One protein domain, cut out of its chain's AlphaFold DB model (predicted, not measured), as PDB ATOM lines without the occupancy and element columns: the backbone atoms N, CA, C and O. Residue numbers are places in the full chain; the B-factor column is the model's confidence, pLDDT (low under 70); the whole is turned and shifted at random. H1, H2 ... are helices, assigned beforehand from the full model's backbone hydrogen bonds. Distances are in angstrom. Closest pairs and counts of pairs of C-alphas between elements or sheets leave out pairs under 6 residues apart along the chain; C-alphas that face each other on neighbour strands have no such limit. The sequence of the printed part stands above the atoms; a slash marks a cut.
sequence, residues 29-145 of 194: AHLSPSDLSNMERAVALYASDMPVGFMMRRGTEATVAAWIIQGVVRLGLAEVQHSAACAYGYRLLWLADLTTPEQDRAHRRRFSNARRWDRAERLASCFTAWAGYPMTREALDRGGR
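This is residues 29 to 145 of the 194 residues of an uncharacterized protein of Streptomyces glaucescens (UniProt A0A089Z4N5). A short helix, H1, forms the core, and H2, H5 and part of H3 pack round it, crossing it at wide angles. The longest helix, H3, runs on past this core and H4 folds back along it, the two making a helical hairpin at one end of the longest axis, while small H6 lies at the side of the core. The printed part has 117 residues with six named helices, H1 to H6 in chain order, and no named strand; the class is all helix. It is compact, with a radius of gyration of the C-alphas of 13.6 A and spans of 41 by 32 by 25 A.

H3, residues 77 to 95, touches H1, residues 38 to 47, with residues 80 to 88 alone; the closest C-alphas, of Ala 84 and Glu 40, are 5.1 A apart. They run opposite ways at a steep tilt of 67 degrees, only just short of about perpendicular. With residues 83 to 90 alone H3 touches H4, residues 101 to 110, the closest C-alphas being those of Ala 87 and His 107, 6.9 A apart. This hairpin runs opposite ways at 36 degrees, only just a steep tilt. H1 is the hub, touching four helices. H5, residues 114 to 129, touches it at a steep tilt of 43 degrees, opposite ways, with the closest C-alphas, of Glu 121 and Ala 42, 4.7 A apart. H2, residues 61 to 75, touches H1 with the closest C-alphas, of Gly 71 and Ala 44, 4.0 A apart, and at 71 degrees is only just about perpendicular to it. H6, residues 137 to 143, only just touches H1, with 3 pairs of C-alphas within 8 A; the closest, of Gly 143 and Met 39, are 6.7 A apart. H4 is apart from H1, H2 and H6. The helix packing is mostly crossed, with no shallow tilt among the five touching pairs. In H1, H2, H3, H4, H5 and H6 every O i to N i+4 pair is within hydrogen-bond range.

H3 spans 26.8 A from C-alpha 77 at (-27.602, -14.804, -24.850) to C-alpha 95 at (-17.480, -7.524, -48.579). H5 spans 22.3 A and H2 21.3 A. H1 begins with C-alpha 38 at (-23.156, -19.746, -37.107), and H6 ends with C-alpha 143 at (-28.730, -15.778, -38.328).

The two C-alphas farthest apart, of Gly 59 and Pro 101, are 41.7 A apart. The printed part has no cut. The link from H1 to H2, residues 48 to 60, is long. The mean pLDDT of the printed part is 95.9, and residue 29 alone is under 70.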
ATOM      1  N   ALA A  29     -29.319 -22.884 -18.714       62.72
ATOM      2  CA  ALA A  29     -29.146 -24.306 -18.405       62.72
ATOM      3  C   ALA A  29     -29.762 -25.258 -19.454       62.72
ATOM      4  O   ALA A  29     -29.372 -26.421 -19.522       62.72
ATOM      5  N   HIS A  30     -30.688 -24.764 -20.281       77.81
ATOM      6  CA  HIS A  30     -31.314 -25.517 -21.374       77.81
ATOM      7  C   HIS A  30     -30.801 -25.133 -22.767       77.81
ATOM      8  O   HIS A  30     -31.281 -25.682 -23.755       77.81
ATOM      9  N   LEU A  31     -29.848 -24.204 -22.863       88.19
ATOM     10  CA  LEU A  31     -29.354 -23.731 -24.148       88.19
ATOM     11  C   LEU A  31     -28.482 -24.801 -24.814       88.19
ATOM     12  O   LEU A  31     -27.466 -25.223 -24.255       88.19
ATOM     13  N   SER A  32     -28.845 -25.199 -26.028       94.56
ATOM     14  CA  SER A  32     -28.022 -26.058 -26.873       94.56
ATOM     15  C   SER A  32     -27.254 -25.215 -27.896       94.56
ATOM     16  O   SER A  32     -27.788 -24.228 -28.410       94.56
ATOM     17  N   PRO A  33     -26.031 -25.604 -28.309       95.75
ATOM     18  CA  PRO A  33     -25.367 -24.961 -29.444       95.75
ATOM     19  C   PRO A  33     -26.182 -25.040 -30.747       95.75
ATOM     20  O   PRO A  33     -25.929 -24.265 -31.670       95.75
ATOM     21  N   SER A  34     -27.152 -25.961 -30.846       97.00
ATOM     22  CA  SER A  34     -28.085 -26.046 -31.980       97.00
ATOM     23  C   SER A  34     -29.021 -24.848 -32.080       97.00
ATOM     24  O   SER A  34     -29.470 -24.527 -33.176       97.00
ATOM     25  N   ASP A  35     -29.281 -24.167 -30.966       96.94
ATOM     26  CA  ASP A  35     -30.192 -23.022 -30.905       96.94
ATOM     27  C   ASP A  35     -29.504 -21.718 -31.329       96.94
ATOM     28  O   ASP A  35     -30.132 -20.656 -31.356       96.94
ATOM     29  N   LEU A  36     -28.211 -21.804 -31.662       98.06
ATOM     30  CA  LEU A  36     -27.364 -20.691 -32.056       98.06
ATOM     31  C   LEU A  36     -27.020 -20.748 -33.542       98.06
ATOM     32  O   LEU A  36     -26.617 -21.794 -34.060       98.06
ATOM     33  N   SER A  37     -27.110 -19.594 -34.198       98.06
ATOM     34  CA  SER A  37     -26.656 -19.398 -35.572       98.06
ATOM     35  C   SER A  37     -25.131 -19.534 -35.684       98.06
ATOM     36  O   SER A  37     -24.401 -19.476 -34.692       98.06
ATOM     37  N   ASN A  38     -24.605 -19.666 -36.904       97.88
ATOM     38  CA  ASN A  38     -23.156 -19.746 -37.107       97.88
ATOM     39  C   ASN A  38     -22.413 -18.512 -36.559       97.88
ATOM     40  O   ASN A  38     -21.352 -18.649 -35.953       97.88
ATOM     41  N   MET A  39     -22.983 -17.316 -36.735       98.25
ATOM     42  CA  MET A  39     -22.376 -16.081 -36.237       98.25
ATOM     43  C   MET A  39     -22.487 -15.969 -34.708       98.25
ATOM     44  O   MET A  39     -21.538 -15.553 -34.050       98.25
ATOM     45  N   GLU A  40     -23.585 -16.439 -34.113       98.75
ATOM     46  CA  GLU A  40     -23.736 -16.525 -32.651       98.75
ATOM     47  C   GLU A  40     -22.712 -17.483 -32.032       98.75
ATOM     48  O   GLU A  40     -22.085 -17.160 -31.023       98.75
ATOM     49  N   ARG A  41     -22.461 -18.631 -32.676       98.62
ATOM     50  CA  ARG A  41     -21.389 -19.558 -32.278       98.62
ATOM     51  C   ARG A  41     -20.018 -18.889 -32.340       98.62
ATOM     52  O   ARG A  41     -19.217 -19.092 -31.432       98.62
ATOM     53  N   ALA A  42     -19.745 -18.086 -33.371       98.69
ATOM     54  CA  ALA A  42     -18.485 -17.355 -33.500       98.69
ATOM     55  C   ALA A  42     -18.297 -16.337 -32.363       98.69
ATOM     56  O   ALA A  42     -17.249 -16.319 -31.719       98.69
ATOM     57  N   VAL A  43     -19.324 -15.546 -32.043       98.81
ATOM     58  CA  VAL A  43     -19.286 -14.599 -30.916       98.81
ATOM     59  C   VAL A  43     -19.092 -15.321 -29.583       98.81
ATOM     60  O   VAL A  43     -18.240 -14.934 -28.781       98.81
ATOM     61  N   ALA A  44     -19.821 -16.410 -29.356       98.69
ATOM     62  CA  ALA A  44     -19.666 -17.205 -28.148       98.69
ATOM     63  C   ALA A  44     -18.239 -17.780 -28.028       98.69
ATOM     64  O   ALA A  44     -17.579 -17.625 -27.000       98.69
ATOM     65  N   LEU A  45     -17.702 -18.360 -29.104       98.69
ATOM     66  CA  LEU A  45     -16.325 -18.858 -29.136       98.69
ATOM     67  C   LEU A  45     -15.302 -17.745 -28.884       98.69
ATOM     68  O   LEU A  45     -14.338 -17.967 -28.147       98.69
ATOM     69  N   TYR A  46     -15.529 -16.541 -29.412       98.69
ATOM     70  CA  TYR A  46     -14.683 -15.380 -29.148       98.69
ATOM     71  C   TYR A  46     -14.608 -15.050 -27.646       98.69
ATOM     72  O   TYR A  46     -13.521 -14.763 -27.144       98.69
ATOM     73  N   ALA A  47     -15.707 -15.169 -26.900       98.50
ATOM     74  CA  ALA A  47     -15.751 -14.892 -25.457       98.50
ATOM     75  C   ALA A  47     -15.386 -16.081 -24.538       98.50
ATOM     76  O   ALA A  47     -15.228 -15.923 -23.323       98.50
ATOM     77  N   SER A  48     -15.253 -17.281 -25.096       98.50
ATOM     78  CA  SER A  48     -14.952 -18.514 -24.351       98.50
ATOM     79  C   SER A  48     -13.477 -18.640 -23.930       98.50
ATOM     80  O   SER A  48     -12.667 -17.759 -24.188       98.50
ATOM     81  N   ASP A  49     -13.076 -19.754 -23.321       98.12
ATOM     82  CA  ASP A  49     -11.657 -20.086 -23.106       98.12
ATOM     83  C   ASP A  49     -11.012 -20.808 -24.295       98.12
ATOM     84  O   ASP A  49      -9.917 -21.356 -24.159       98.12
ATOM     85  N   MET A  50     -11.652 -20.803 -25.473       97.56
ATOM     86  CA  MET A  50     -11.088 -21.383 -26.691       97.56
ATOM     87  C   MET A  50      -9.639 -20.892 -26.898       97.56
ATOM     88  O   MET A  50      -9.401 -19.681 -27.054       97.56
ATOM     89  N   PRO A  51      -8.657 -21.813 -26.944       95.12
ATOM     90  CA  PRO A  51      -7.278 -21.460 -27.229       95.12
ATOM     91  C   PRO A  51      -7.142 -20.907 -28.650       95.12
ATOM     92  O   PRO A  51      -7.666 -21.489 -29.598       95.12
ATOM     93  N   VAL A  52      -6.362 -19.832 -28.821       89.56
ATOM     94  CA  VAL A  52      -6.058 -19.257 -30.151       89.56
ATOM     95  C   VAL A  52      -5.423 -20.300 -31.072       89.56
ATOM     96  O   VAL A  52      -5.707 -20.314 -32.266       89.56
ATOM     97  N   GLY A  53      -4.607 -21.183 -30.478       90.00
ATOM     98  CA  GLY A  53      -4.030 -22.362 -31.109       90.00
ATOM     99  C   GLY A  53      -5.130 -23.241 -31.677       90.00
ATOM    100  O   GLY A  53      -5.419 -23.066 -32.847       90.00
ATOM    101  N   PHE A  54      -5.727 -24.114 -30.846       93.88
ATOM    102  CA  PHE A  54      -6.724 -25.178 -31.120       93.88
ATOM    103  C   PHE A  54      -6.704 -25.777 -32.545       93.88
ATOM    104  O   PHE A  54      -5.957 -25.380 -33.403       93.88
ATOM    105  N   MET A  55      -7.434 -26.821 -32.879       90.50
ATOM    106  CA  MET A  55      -7.629 -27.221 -34.281       90.50
ATOM    107  C   MET A  55      -8.718 -28.259 -34.227       90.50
ATOM    108  O   MET A  55      -8.572 -29.249 -33.511       90.50
ATOM    109  N   MET A  56      -9.807 -28.019 -34.950       90.25
ATOM    110  CA  MET A  56     -10.901 -28.967 -34.940       90.25
ATOM    111  C   MET A  56     -10.430 -30.293 -35.531       90.25
ATOM    112  O   MET A  56      -9.789 -30.334 -36.583       90.25
ATOM    113  N   ARG A  57     -10.725 -31.372 -34.818       93.06
ATOM    114  CA  ARG A  57     -10.496 -32.753 -35.237       93.06
ATOM    115  C   ARG A  57     -11.739 -33.559 -34.896       93.06
ATOM    116  O   ARG A  57     -12.490 -33.184 -33.995       93.06
ATOM    117  N   ARG A  58     -11.923 -34.686 -35.576       90.31
ATOM    118  CA  ARG A  58     -12.984 -35.636 -35.235       90.31
ATOM    119  C   ARG A  58     -12.877 -36.025 -33.756       90.31
ATOM    120  O   ARG A  58     -11.782 -36.360 -33.300       90.31
ATOM    121  N   GLY A  59     -13.983 -35.965 -33.023       92.62
ATOM    122  CA  GLY A  59     -14.044 -36.256 -31.586       92.62
ATOM    123  C   GLY A  59     -13.853 -35.037 -30.673       92.62
ATOM    124  O   GLY A  59     -13.904 -35.184 -29.455       92.62
ATOM    125  N   THR A  60     -13.628 -33.838 -31.223       95.44
ATOM    126  CA  THR A  60     -13.506 -32.592 -30.435       95.44
ATOM    127  C   THR A  60     -14.797 -31.771 -30.384       95.44
ATOM    128  O   THR A  60     -14.824 -30.687 -29.801       95.44
ATOM    129  N   GLU A  61     -15.885 -32.276 -30.967       95.75
ATOM    130  CA  GLU A  61     -17.160 -31.572 -31.115       95.75
ATOM    131  C   GLU A  61     -17.750 -31.194 -29.749       95.75
ATOM    132  O   GLU A  61     -18.184 -30.061 -29.559       95.75
ATOM    133  N   ALA A  62     -17.686 -32.098 -28.767       95.81
ATOM    134  CA  ALA A  62     -18.158 -31.828 -27.408       95.81
ATOM    135  C   ALA A  62     -17.363 -30.704 -26.718       95.81
ATOM    136  O   ALA A  62     -17.938 -29.890 -25.998       95.81
ATOM    137  N   THR A  63     -16.053 -30.612 -26.968       97.25
ATOM    138  CA  THR A  63     -15.212 -29.526 -26.440       97.25
ATOM    139  C   THR A  63     -15.598 -28.183 -27.054       97.25
ATOM    140  O   THR A  63     -15.739 -27.196 -26.336       97.25
ATOM    141  N   VAL A  64     -15.824 -28.144 -28.371       98.00
ATOM    142  CA  VAL A  64     -16.270 -26.924 -29.063       98.00
ATOM    143  C   VAL A  64     -17.658 -26.502 -28.577       98.00
ATOM    144  O   VAL A  64     -17.863 -25.328 -28.273       98.00
ATOM    145  N   ALA A  65     -18.583 -27.453 -28.422       97.75
ATOM    146  CA  ALA A  65     -19.904 -27.215 -27.848       97.75
ATOM    147  C   ALA A  65     -19.812 -26.608 -26.438       97.75
ATOM    148  O   ALA A  65     -20.470 -25.607 -26.158       97.75
ATOM    149  N   ALA A  66     -18.948 -27.149 -25.575       97.25
ATOM    150  CA  ALA A  66     -18.733 -26.622 -24.230       97.25
ATOM    151  C   ALA A  66     -18.204 -25.179 -24.245       97.25
ATOM    152  O   ALA A  66     -18.680 -24.352 -23.470       97.25
ATOM    153  N   TRP A  67     -17.276 -24.842 -25.147       98.56
ATOM    154  CA  TRP A  67     -16.799 -23.462 -25.298       98.56
ATOM    155  C   TRP A  67     -17.871 -22.513 -25.826       98.56
ATOM    156  O   TRP A  67     -17.950 -21.381 -25.354       98.56
ATOM    157  N   ILE A  68     -18.722 -22.957 -26.752       98.50
ATOM    158  CA  ILE A  68     -19.867 -22.161 -27.211       98.50
ATOM    159  C   ILE A  68     -20.782 -21.842 -26.021       98.50
ATOM    160  O   ILE A  68     -21.061 -20.674 -25.760       98.50
ATOM    161  N   ILE A  69     -21.185 -22.845 -25.237       98.06
ATOM    162  CA  ILE A  69     -22.031 -22.612 -24.056       98.06
ATOM    163  C   ILE A  69     -21.329 -21.711 -23.038       98.06
ATOM    164  O   ILE A  69     -21.934 -20.767 -22.533       98.06
ATOM    165  N   GLN A  70     -20.039 -21.931 -22.784       98.00
ATOM    166  CA  GLN A  70     -19.246 -21.081 -21.898       98.00
ATOM    167  C   GLN A  70     -19.248 -19.613 -22.354       98.00
ATOM    168  O   GLN A  70     -19.391 -18.710 -21.529       98.00
ATOM    169  N   GLY A  71     -19.101 -19.366 -23.655       98.44
ATOM    170  CA  GLY A  71     -19.171 -18.031 -24.242       98.44
ATOM    171  C   GLY A  71     -20.519 -17.355 -24.021       98.44
ATOM    172  O   GLY A  71     -20.564 -16.199 -23.601       98.44
ATOM    173  N   VAL A  72     -21.613 -18.095 -24.232       98.06
ATOM    174  CA  VAL A  72     -22.972 -17.597 -23.974       98.06
ATOM    175  C   VAL A  72     -23.189 -17.299 -22.494       98.06
ATOM    176  O   VAL A  72     -23.754 -16.263 -22.171       98.06
ATOM    177  N   VAL A  73     -22.709 -18.151 -21.586       96.62
ATOM    178  CA  VAL A  73     -22.800 -17.906 -20.135       96.62
ATOM    179  C   VAL A  73     -22.064 -16.623 -19.737       96.62
ATOM    180  O   VAL A  73     -22.533 -15.895 -18.866       96.62
ATOM    181  N   ARG A  74     -20.920 -16.328 -20.365       97.25
ATOM    182  CA  ARG A  74     -20.103 -15.147 -20.043       97.25
ATOM    183  C   ARG A  74     -20.674 -13.837 -20.564       97.25
ATOM    184  O   ARG A  74     -20.622 -12.844 -19.848       97.25
ATOM    185  N   LEU A  75     -21.154 -13.824 -21.806       96.50
ATOM    186  CA  LEU A  75     -21.699 -12.613 -22.429       96.50
ATOM    187  C   LEU A  75     -23.189 -12.413 -22.138       96.50
ATOM    188  O   LEU A  75     -23.664 -11.284 -22.100       96.50
ATOM    189  N   GLY A  76     -23.924 -13.503 -21.934       96.38
ATOM    190  CA  GLY A  76     -25.379 -13.529 -21.995       96.38
ATOM    191  C   GLY A  76     -25.887 -13.751 -23.424       96.38
ATOM    192  O   GLY A  76     -25.285 -13.311 -24.403       96.38
ATOM    193  N   LEU A  77     -27.026 -14.438 -23.550       96.62
ATOM    194  CA  LEU A  77     -27.602 -14.804 -24.850       96.62
ATOM    195  C   LEU A  77     -27.973 -13.580 -25.699       96.62
ATOM    196  O   LEU A  77     -27.661 -13.551 -26.885       96.62
ATOM    197  N   ALA A  78     -28.603 -12.572 -25.092       96.56
ATOM    198  CA  ALA A  78     -29.015 -11.360 -25.799       96.56
ATOM    199  C   ALA A  78     -27.814 -10.616 -26.407       96.56
ATOM    200  O   ALA A  78     -27.856 -10.214 -27.566       96.56
ATOM    201  N   GLU A  79     -26.715 -10.506 -25.656       97.81
ATOM    202  CA  GLU A  79     -25.495  -9.861 -26.143       97.81
ATOM    203  C   GLU A  79     -24.822 -10.677 -27.252       97.81
ATOM    204  O   GLU A  79     -24.336 -10.099 -28.221       97.81
ATOM    205  N   VAL A  80     -24.834 -12.013 -27.162       98.50
ATOM    206  CA  VAL A  80     -24.346 -12.886 -28.244       98.50
ATOM    207  C   VAL A  80     -25.143 -12.671 -29.528       98.50
ATOM    208  O   VAL A  80     -24.544 -12.532 -30.592       98.50
ATOM    209  N   GLN A  81     -26.472 -12.620 -29.432       98.00
ATOM    210  CA  GLN A  81     -27.361 -12.417 -30.577       98.00
ATOM    211  C   GLN A  81     -27.156 -11.039 -31.213       98.00
ATOM    212  O   GLN A  81     -26.929 -10.952 -32.419       98.00
ATOM    213  N   HIS A  82     -27.155  -9.981 -30.403       98.06
ATOM    214  CA  HIS A  82     -26.925  -8.616 -30.874       98.06
ATOM    215  C   HIS A  82     -25.532  -8.463 -31.506       98.06
ATOM    216  O   HIS A  82     -25.401  -8.036 -32.653       98.06
ATOM    217  N   SER A  83     -24.480  -8.920 -30.817       98.50
ATOM    218  CA  SER A  83     -23.112  -8.916 -31.348       98.50
ATOM    219  C   SER A  83     -22.991  -9.680 -32.666       98.50
ATOM    220  O   SER A  83     -22.246  -9.254 -33.550       98.50
ATOM    221  N   ALA A  84     -23.704 -10.799 -32.812       98.56
ATOM    222  CA  ALA A  84     -23.701 -11.592 -34.032       98.56
ATOM    223  C   ALA A  84     -24.402 -10.867 -35.187       98.56
ATOM    224  O   ALA A  84     -23.859 -10.834 -36.291       98.56
ATOM    225  N   ALA A  85     -25.552 -10.237 -34.937       98.19
ATOM    226  CA  ALA A  85     -26.259  -9.443 -35.938       98.19
ATOM    227  C   ALA A  85     -25.410  -8.253 -36.422       98.19
ATOM    228  O   ALA A  85     -25.293  -8.035 -37.633       98.19
ATOM    229  N   CYS A  86     -24.736  -7.546 -35.505       98.25
ATOM    230  CA  CYS A  86     -23.798  -6.471 -35.844       98.25
ATOM    231  C   CYS A  86     -22.575  -6.979 -36.620       98.25
ATOM    232  O   CYS A  86     -22.156  -6.361 -37.600       98.25
ATOM    233  N   ALA A  87     -21.989  -8.107 -36.206       98.19
ATOM    234  CA  ALA A  87     -20.851  -8.709 -36.901       98.19
ATOM    235  C   ALA A  87     -21.221  -9.134 -38.327       98.19
ATOM    236  O   ALA A  87     -20.446  -8.913 -39.260       98.19
ATOM    237  N   TYR A  88     -22.418  -9.697 -38.510       97.69
ATOM    238  CA  TYR A  88     -22.901 -10.100 -39.823       97.69
ATOM    239  C   TYR A  88     -23.186  -8.891 -40.721       97.69
ATOM    240  O   TYR A  88     -22.700  -8.855 -41.853       97.69
ATOM    241  N   GLY A  89     -23.859  -7.857 -40.201       97.12
ATOM    242  CA  GLY A  89     -24.073  -6.597 -40.920       97.12
ATOM    243  C   GLY A  89     -22.759  -5.935 -41.347       97.12
ATOM    244  O   GLY A  89     -22.593  -5.577 -42.514       97.12
ATOM    245  N   TYR A  90     -21.779  -5.858 -40.438       97.81
ATOM    246  CA  TYR A  90     -20.435  -5.371 -40.756       97.81
ATOM    247  C   TYR A  90     -19.774  -6.194 -41.866       97.81
ATOM    248  O   TYR A  90     -19.255  -5.624 -42.824       97.81
ATOM    249  N   ARG A  91     -19.822  -7.530 -41.781       96.88
ATOM    250  CA  ARG A  91     -19.217  -8.422 -42.779       96.88
ATOM    251  C   ARG A  91     -19.808  -8.214 -44.171       96.88
ATOM    252  O   ARG A  91     -19.053  -8.169 -45.141       96.88
ATOM    253  N   LEU A  92     -21.128  -8.075 -44.279       96.44
ATOM    254  CA  LEU A  92     -21.794  -7.822 -45.557       96.44
ATOM    255  C   LEU A  92     -21.378  -6.479 -46.162       96.44
ATOM    256  O   LEU A  92     -21.066  -6.405 -47.349       96.44
ATOM    257  N   LEU A  93     -21.325  -5.425 -45.344       96.94
ATOM    258  CA  LEU A  93     -20.860  -4.111 -45.788       96.94
ATOM    259  C   LEU A  93     -19.379  -4.136 -46.178       96.94
ATOM    260  O   LEU A  93     -19.001  -3.500 -47.156       96.94
ATOM    261  N   TRP A  94     -18.546  -4.875 -45.444       96.69
ATOM    262  CA  TRP A  94     -17.114  -4.985 -45.714       96.69
ATOM    263  C   TRP A  94     -16.854  -5.699 -47.041       96.69
ATOM    264  O   TRP A  94     -16.094  -5.199 -47.863       96.69
ATOM    265  N   LEU A  95     -17.553  -6.810 -47.300       95.88
ATOM    266  CA  LEU A  95     -17.480  -7.524 -48.579       95.88
ATOM    267  C   LEU A  95     -17.963  -6.677 -49.763       95.88
ATOM    268  O   LEU A  95     -17.496  -6.873 -50.882       95.88
ATOM    269  N   ALA A  96     -18.888  -5.747 -49.524       94.12
ATOM    270  CA  ALA A  96     -19.385  -4.822 -50.535       94.12
ATOM    271  C   ALA A  96     -18.544  -3.537 -50.672       94.12
ATOM    272  O   ALA A  96     -18.894  -2.692 -51.493       94.12
ATOM    273  N   ASP A  97     -17.473  -3.361 -49.892       94.31
ATOM    274  CA  ASP A  97     -16.691  -2.114 -49.819       94.31
ATOM    275  C   ASP A  97     -17.535  -0.872 -49.435       94.31
ATOM    276  O   ASP A  97     -17.336   0.257 -49.885       94.31
ATOM    277  N   LEU A  98     -18.542  -1.089 -48.583       94.94
ATOM    278  CA  LEU A  98     -19.500  -0.075 -48.129       94.94
ATOM    279  C   LEU A  98     -19.336   0.304 -46.655       94.94
ATOM    280  O   LEU A  98     -20.111   1.116 -46.145       94.94
ATOM    281  N   THR A  99     -18.334  -0.250 -45.970       96.81
ATOM    282  CA  THR A  99     -18.059   0.105 -44.574       96.81
ATOM    283  C   THR A  99     -17.690   1.580 -44.427       96.81
ATOM    284  O   THR A  99     -17.135   2.228 -45.326       96.81
ATOM    285  N   THR A 100     -18.048   2.141 -43.277       96.50
ATOM    286  CA  THR A 100     -17.642   3.479 -42.851       96.50
ATOM    287  C   THR A 100     -16.587   3.388 -41.744       96.50
ATOM    288  O   THR A 100     -16.548   2.405 -40.997       96.50
ATOM    289  N   PRO A 101     -15.760   4.433 -41.542       96.88
ATOM    290  CA  PRO A 101     -14.800   4.459 -40.435       96.88
ATOM    291  C   PRO A 101     -15.452   4.310 -39.051       96.88
ATOM    292  O   PRO A 101     -14.812   3.876 -38.091       96.88
ATOM    293  N   GLU A 102     -16.718   4.704 -38.912       96.81
ATOM    294  CA  GLU A 102     -17.483   4.498 -37.685       96.81
ATOM    295  C   GLU A 102     -17.801   3.020 -37.458       96.81
ATOM    296  O   GLU A 102     -17.514   2.513 -36.372       96.81
ATOM    297  N   GLN A 103     -18.284   2.329 -38.492       97.56
ATOM    298  CA  GLN A 103     -18.561   0.892 -38.470       97.56
ATOM    299  C   GLN A 103     -17.289   0.076 -38.198       97.56
ATOM    300  O   GLN A 103     -17.297  -0.814 -37.348       97.56
ATOM    301  N   ASP A 104     -16.155   0.436 -38.811       97.56
ATOM    302  CA  ASP A 104     -14.858  -0.195 -38.520       97.56
ATOM    303  C   ASP A 104     -14.443  -0.032 -37.056       97.56
ATOM    304  O   ASP A 104     -13.887  -0.942 -36.432       97.56
ATOM    305  N   ARG A 105     -14.670   1.155 -36.483       97.62
ATOM    306  CA  ARG A 105     -14.383   1.401 -35.065       97.62
ATOM    307  C   ARG A 105     -15.331   0.611 -34.169       97.62
ATOM    308  O   ARG A 105     -14.851   0.050 -33.189       97.62
ATOM    309  N   ALA A 106     -16.618   0.541 -34.494       96.94
ATOM    310  CA  ALA A 106     -17.594  -0.263 -33.761       96.94
ATOM    311  C   ALA A 106     -17.204  -1.746 -33.740       96.94
ATOM    312  O   ALA A 106     -17.028  -2.321 -32.663       96.94
ATOM    313  N   HIS A 107     -16.924  -2.326 -34.910       97.81
ATOM    314  CA  HIS A 107     -16.504  -3.719 -35.024       97.81
ATOM    315  C   HIS A 107     -15.216  -4.002 -34.236       97.81
ATOM    316  O   HIS A 107     -15.161  -4.949 -33.454       97.81
ATOM    317  N   ARG A 108     -14.195  -3.138 -34.347       97.75
ATOM    318  CA  ARG A 108     -12.944  -3.286 -33.579       97.75
ATOM    319  C   ARG A 108     -13.118  -3.096 -32.075       97.75
ATOM    320  O   ARG A 108     -12.367  -3.698 -31.317       97.75
ATOM    321  N   ARG A 109     -14.062  -2.271 -31.613       97.56
ATOM    322  CA  ARG A 109     -14.357  -2.159 -30.173       97.56
ATOM    323  C   ARG A 109     -14.951  -3.459 -29.638       97.56
ATOM    324  O   ARG A 109     -14.531  -3.915 -28.580       97.56
ATOM    325  N   ARG A 110     -15.879  -4.061 -30.387       97.00
ATOM    326  CA  ARG A 110     -16.546  -5.318 -30.024       97.00
ATOM    327  C   ARG A 110     -15.598  -6.519 -30.101       97.00
ATOM    328  O   ARG A 110     -15.579  -7.354 -29.202       97.00
ATOM    329  N   PHE A 111     -14.751  -6.554 -31.129       97.75
ATOM    330  CA  PHE A 111     -13.790  -7.627 -31.390       97.75
ATOM    331  C   PHE A 111     -12.358  -7.086 -31.471       97.75
ATOM    332  O   PHE A 111     -11.702  -7.103 -32.514       97.75
ATOM    333  N   SER A 112     -11.841  -6.617 -30.336       97.44
ATOM    334  CA  SER A 112     -10.534  -5.941 -30.234       97.44
ATOM    335  C   SER A 112      -9.331  -6.802 -30.627       97.44
ATOM    336  O   SER A 112      -8.284  -6.286 -31.016       97.44
ATOM    337  N   ASN A 113      -9.481  -8.125 -30.570       97.56
ATOM    338  CA  ASN A 113      -8.464  -9.081 -30.990       97.56
ATOM    339  C   ASN A 113      -8.880  -9.756 -32.302       97.56
ATOM    340  O   ASN A 113      -9.533 -10.801 -32.294       97.56
ATOM    341  N   ALA A 114      -8.448  -9.177 -33.423       95.94
ATOM    342  CA  ALA A 114      -8.795  -9.650 -34.762       95.94
ATOM    343  C   ALA A 114      -8.389 -11.112 -35.022       95.94
ATOM    344  O   ALA A 114      -9.142 -11.863 -35.633       95.94
ATOM    345  N   ARG A 115      -7.230 -11.559 -34.511       96.25
ATOM    346  CA  ARG A 115      -6.780 -12.956 -34.673       96.25
ATOM    347  C   ARG A 115      -7.701 -13.932 -33.951       96.25
ATOM    348  O   ARG A 115      -7.978 -15.018 -34.450       96.25
ATOM    349  N   ARG A 116      -8.168 -13.550 -32.763       97.75
ATOM    350  CA  ARG A 116      -9.112 -14.347 -31.979       97.75
ATOM    351  C   ARG A 116     -10.494 -14.384 -32.633       97.75
ATOM    352  O   ARG A 116     -11.119 -15.438 -32.621       97.75
ATOM    353  N   TRP A 117     -10.935 -13.269 -33.215       97.88
ATOM    354  CA  TRP A 117     -12.183 -13.194 -33.974       97.88
ATOM    355  C   TRP A 117     -12.158 -14.084 -35.222       97.88
ATOM    356  O   TRP A 117     -12.985 -14.984 -35.327       97.88
ATOM    357  N   ASP A 118     -11.140 -13.946 -36.083       96.44
ATOM    358  CA  ASP A 118     -10.968 -14.804 -37.270       96.44
ATOM    359  C   ASP A 118     -10.928 -16.290 -36.878       96.44
ATOM    360  O   ASP A 118     -11.551 -17.143 -37.517       96.44
ATOM    361  N   ARG A 119     -10.262 -16.614 -35.761       97.38
ATOM    362  CA  ARG A 119     -10.227 -17.985 -35.250       97.38
ATOM    363  C   ARG A 119     -11.607 -18.500 -34.852       97.38
ATOM    364  O   ARG A 119     -11.939 -19.640 -35.186       97.38
ATOM    365  N   ALA A 120     -12.376 -17.689 -34.139       98.44
ATOM    366  CA  ALA A 120     -13.708 -18.044 -33.681       98.44
ATOM    367  C   ALA A 120     -14.684 -18.219 -34.859       98.44
ATOM    368  O   ALA A 120     -15.390 -19.226 -34.907       98.44
ATOM    369  N   GLU A 121     -14.651 -17.324 -35.853       97.56
ATOM    370  CA  GLU A 121     -15.452 -17.437 -37.084       97.56
ATOM    371  C   GLU A 121     -15.135 -18.720 -37.863       97.56
ATOM    372  O   GLU A 121     -16.042 -19.465 -38.257       97.56
ATOM    373  N   ARG A 122     -13.846 -19.020 -38.066       96.88
ATOM    374  CA  ARG A 122     -13.424 -20.254 -38.746       96.88
ATOM    375  C   ARG A 122     -13.873 -21.492 -37.985       96.88
ATOM    376  O   ARG A 122     -14.377 -22.425 -38.603       96.88
ATOM    377  N   LEU A 123     -13.692 -21.514 -36.663       97.94
ATOM    378  CA  LEU A 123     -14.064 -22.677 -35.861       97.94
ATOM    379  C   LEU A 123     -15.581 -22.891 -35.841       97.94
ATOM    380  O   LEU A 123     -16.010 -24.028 -36.013       97.94
ATOM    381  N   ALA A 124     -16.380 -21.830 -35.704       97.94
ATOM    382  CA  ALA A 124     -17.836 -21.913 -35.823       97.94
ATOM    383  C   ALA A 124     -18.253 -22.496 -37.182       97.94
ATOM    384  O   ALA A 124     -19.062 -23.422 -37.241       97.94
ATOM    385  N   SER A 125     -17.619 -22.031 -38.261       96.44
ATOM    386  CA  SER A 125     -17.896 -22.519 -39.615       96.44
ATOM    387  C   SER A 125     -17.522 -23.994 -39.786       96.44
ATOM    388  O   SER A 125     -18.305 -24.762 -40.339       96.44
ATOM    389  N   CYS A 126     -16.369 -24.435 -39.266       96.25
ATOM    390  CA  CYS A 126     -15.995 -25.853 -39.254       96.25
ATOM    391  C   CYS A 126     -16.969 -26.697 -38.419       96.25
ATOM    392  O   CYS A 126     -17.352 -27.786 -38.842       96.25
ATOM    393  N   PHE A 127     -17.392 -26.197 -37.260       96.56
ATOM    394  CA  PHE A 127     -18.337 -26.889 -36.388       96.56
ATOM    395  C   PHE A 127     -19.693 -27.099 -37.075       96.56
ATOM    396  O   PHE A 127     -20.265 -28.185 -37.010       96.56
ATOM    397  N   THR A 128     -20.162 -26.095 -37.811       95.12
ATOM    398  CA  THR A 128     -21.397 -26.176 -38.594       95.12
ATOM    399  C   THR A 128     -21.239 -27.073 -39.826       95.12
ATOM    400  O   THR A 128     -21.981 -28.036 -39.986       95.12
ATOM    401  N   ALA A 129     -20.274 -26.781 -40.702       92.69
ATOM    402  CA  ALA A 129     -20.193 -27.404 -42.024       92.69
ATOM    403  C   ALA A 129     -19.464 -28.754 -42.027       92.69
ATOM    404  O   ALA A 129     -19.885 -29.677 -42.716       92.69
ATOM    405  N   TRP A 130     -18.366 -28.883 -41.277       89.06
ATOM    406  CA  TRP A 130     -17.535 -30.090 -41.311       89.06
ATOM    407  C   TRP A 130     -17.991 -31.139 -40.298       89.06
ATOM    408  O   TRP A 130     -18.099 -32.313 -40.645       89.06
ATOM    409  N   ALA A 131     -18.303 -30.729 -39.067       89.81
ATOM    410  CA  ALA A 131     -18.876 -31.644 -38.077       89.81
ATOM    411  C   ALA A 131     -20.384 -31.868 -38.252       89.81
ATOM    412  O   ALA A 131     -20.950 -32.714 -37.563       89.81
ATOM    413  N   GLY A 132     -21.033 -31.130 -39.161       92.19
ATOM    414  CA  GLY A 132     -22.461 -31.267 -39.433       92.19
ATOM    415  C   GLY A 132     -23.332 -30.948 -38.219       92.19
ATOM    416  O   GLY A 132     -24.402 -31.539 -38.070       92.19
ATOM    417  N   TYR A 133     -22.872 -30.074 -37.315       93.50
ATOM    418  CA  TYR A 133     -23.613 -29.793 -36.091       93.50
ATOM    419  C   TYR A 133     -24.895 -29.004 -36.416       93.50
ATOM    420  O   TYR A 133     -24.803 -27.912 -36.997       93.50
ATOM    421  N   PRO A 134     -26.083 -29.513 -36.041       95.44
ATOM    422  CA  PRO A 134     -27.361 -28.991 -36.517       95.44
ATOM    423  C   PRO A 134     -27.614 -27.563 -36.035       95.44
ATOM    424  O   PRO A 134     -27.097 -27.152 -34.998       95.44
ATOM    425  N   MET A 135     -28.440 -26.817 -36.767       96.62
ATOM    426  CA  MET A 135     -29.040 -25.557 -36.320       96.62
ATOM    427  C   MET A 135     -30.556 -25.687 -36.381       96.62
ATOM    428  O   MET A 135     -31.085 -26.263 -37.334       96.62
ATOM    429  N   THR A 136     -31.253 -25.163 -35.377       96.94
ATOM    430  CA  THR A 136     -32.712 -25.047 -35.429       96.94
ATOM    431  C   THR A 136     -33.127 -24.050 -36.508       96.94
ATOM    432  O   THR A 136     -32.336 -23.210 -36.953       96.94
ATOM    433  N   ARG A 137     -34.387 -24.128 -36.945       96.69
ATOM    434  CA  ARG A 137     -34.923 -23.191 -37.936       96.69
ATOM    435  C   ARG A 137     -34.907 -21.761 -37.402       96.69
ATOM    436  O   ARG A 137     -34.521 -20.844 -38.113       96.69
ATOM    437  N   GLU A 138     -35.224 -21.585 -36.128       96.38
ATOM    438  CA  GLU A 138     -35.218 -20.292 -35.450       96.38
ATOM    439  C   GLU A 138     -33.809 -19.683 -35.410       96.38
ATOM    440  O   GLU A 138     -33.648 -18.471 -35.559       96.38
ATOM    441  N   ALA A 139     -32.778 -20.516 -35.223       96.81
ATOM    442  CA  ALA A 139     -31.384 -20.089 -35.274       96.81
ATOM    443  C   ALA A 139     -30.955 -19.682 -36.692       96.81
ATOM    444  O   ALA A 139     -30.245 -18.687 -36.854       96.81
ATOM    445  N   LEU A 140     -31.402 -20.417 -37.714       95.50
ATOM    446  CA  LEU A 140     -31.171 -20.075 -39.121       95.50
ATOM    447  C   LEU A 140     -31.829 -18.738 -39.487       95.50
ATOM    448  O   LEU A 140     -31.146 -17.838 -39.974       95.50
ATOM    449  N   ASP A 141     -33.117 -18.584 -39.180       95.00
ATOM    450  CA  ASP A 141     -33.901 -17.388 -39.506       95.00
ATOM    451  C   ASP A 141     -33.340 -16.140 -38.810       95.00
ATOM    452  O   ASP A 141     -33.300 -15.056 -39.390       95.00
ATOM    453  N   ARG A 142     -32.877 -16.275 -37.562       95.00
ATOM    454  CA  ARG A 142     -32.225 -15.179 -36.834       95.00
ATOM    455  C   ARG A 142     -30.818 -14.896 -37.358       95.00
ATOM    456  O   ARG A 142     -30.444 -13.733 -37.443       95.00
ATOM    457  N   GLY A 143     -30.068 -15.923 -37.752       92.50
ATOM    458  CA  GLY A 143     -28.730 -15.778 -38.328       92.50
ATOM    459  C   GLY A 143     -28.697 -15.014 -39.655       92.50
ATOM    460  O   GLY A 143     -27.660 -14.454 -39.996       92.50
ATOM    461  N   GLY A 144     -29.818 -14.970 -40.382       90.06
ATOM    462  CA  GLY A 144     -29.979 -14.143 -41.582       90.06
ATOM    463  C   GLY A 144     -30.256 -12.662 -41.299       90.06
ATOM    464  O   GLY A 144     -30.137 -11.839 -42.205       90.06
ATOM    465  N   ARG A 145     -30.608 -12.300 -40.059       93.06
ATOM    466  CA  ARG A 145     -30.900 -10.913 -39.675       93.06
ATOM    467  C   ARG A 145     -29.605 -10.171 -39.388       93.06
ATOM    468  O   ARG A 145     -28.676 -10.706 -38.787       93.06
TER     469      ARG A 145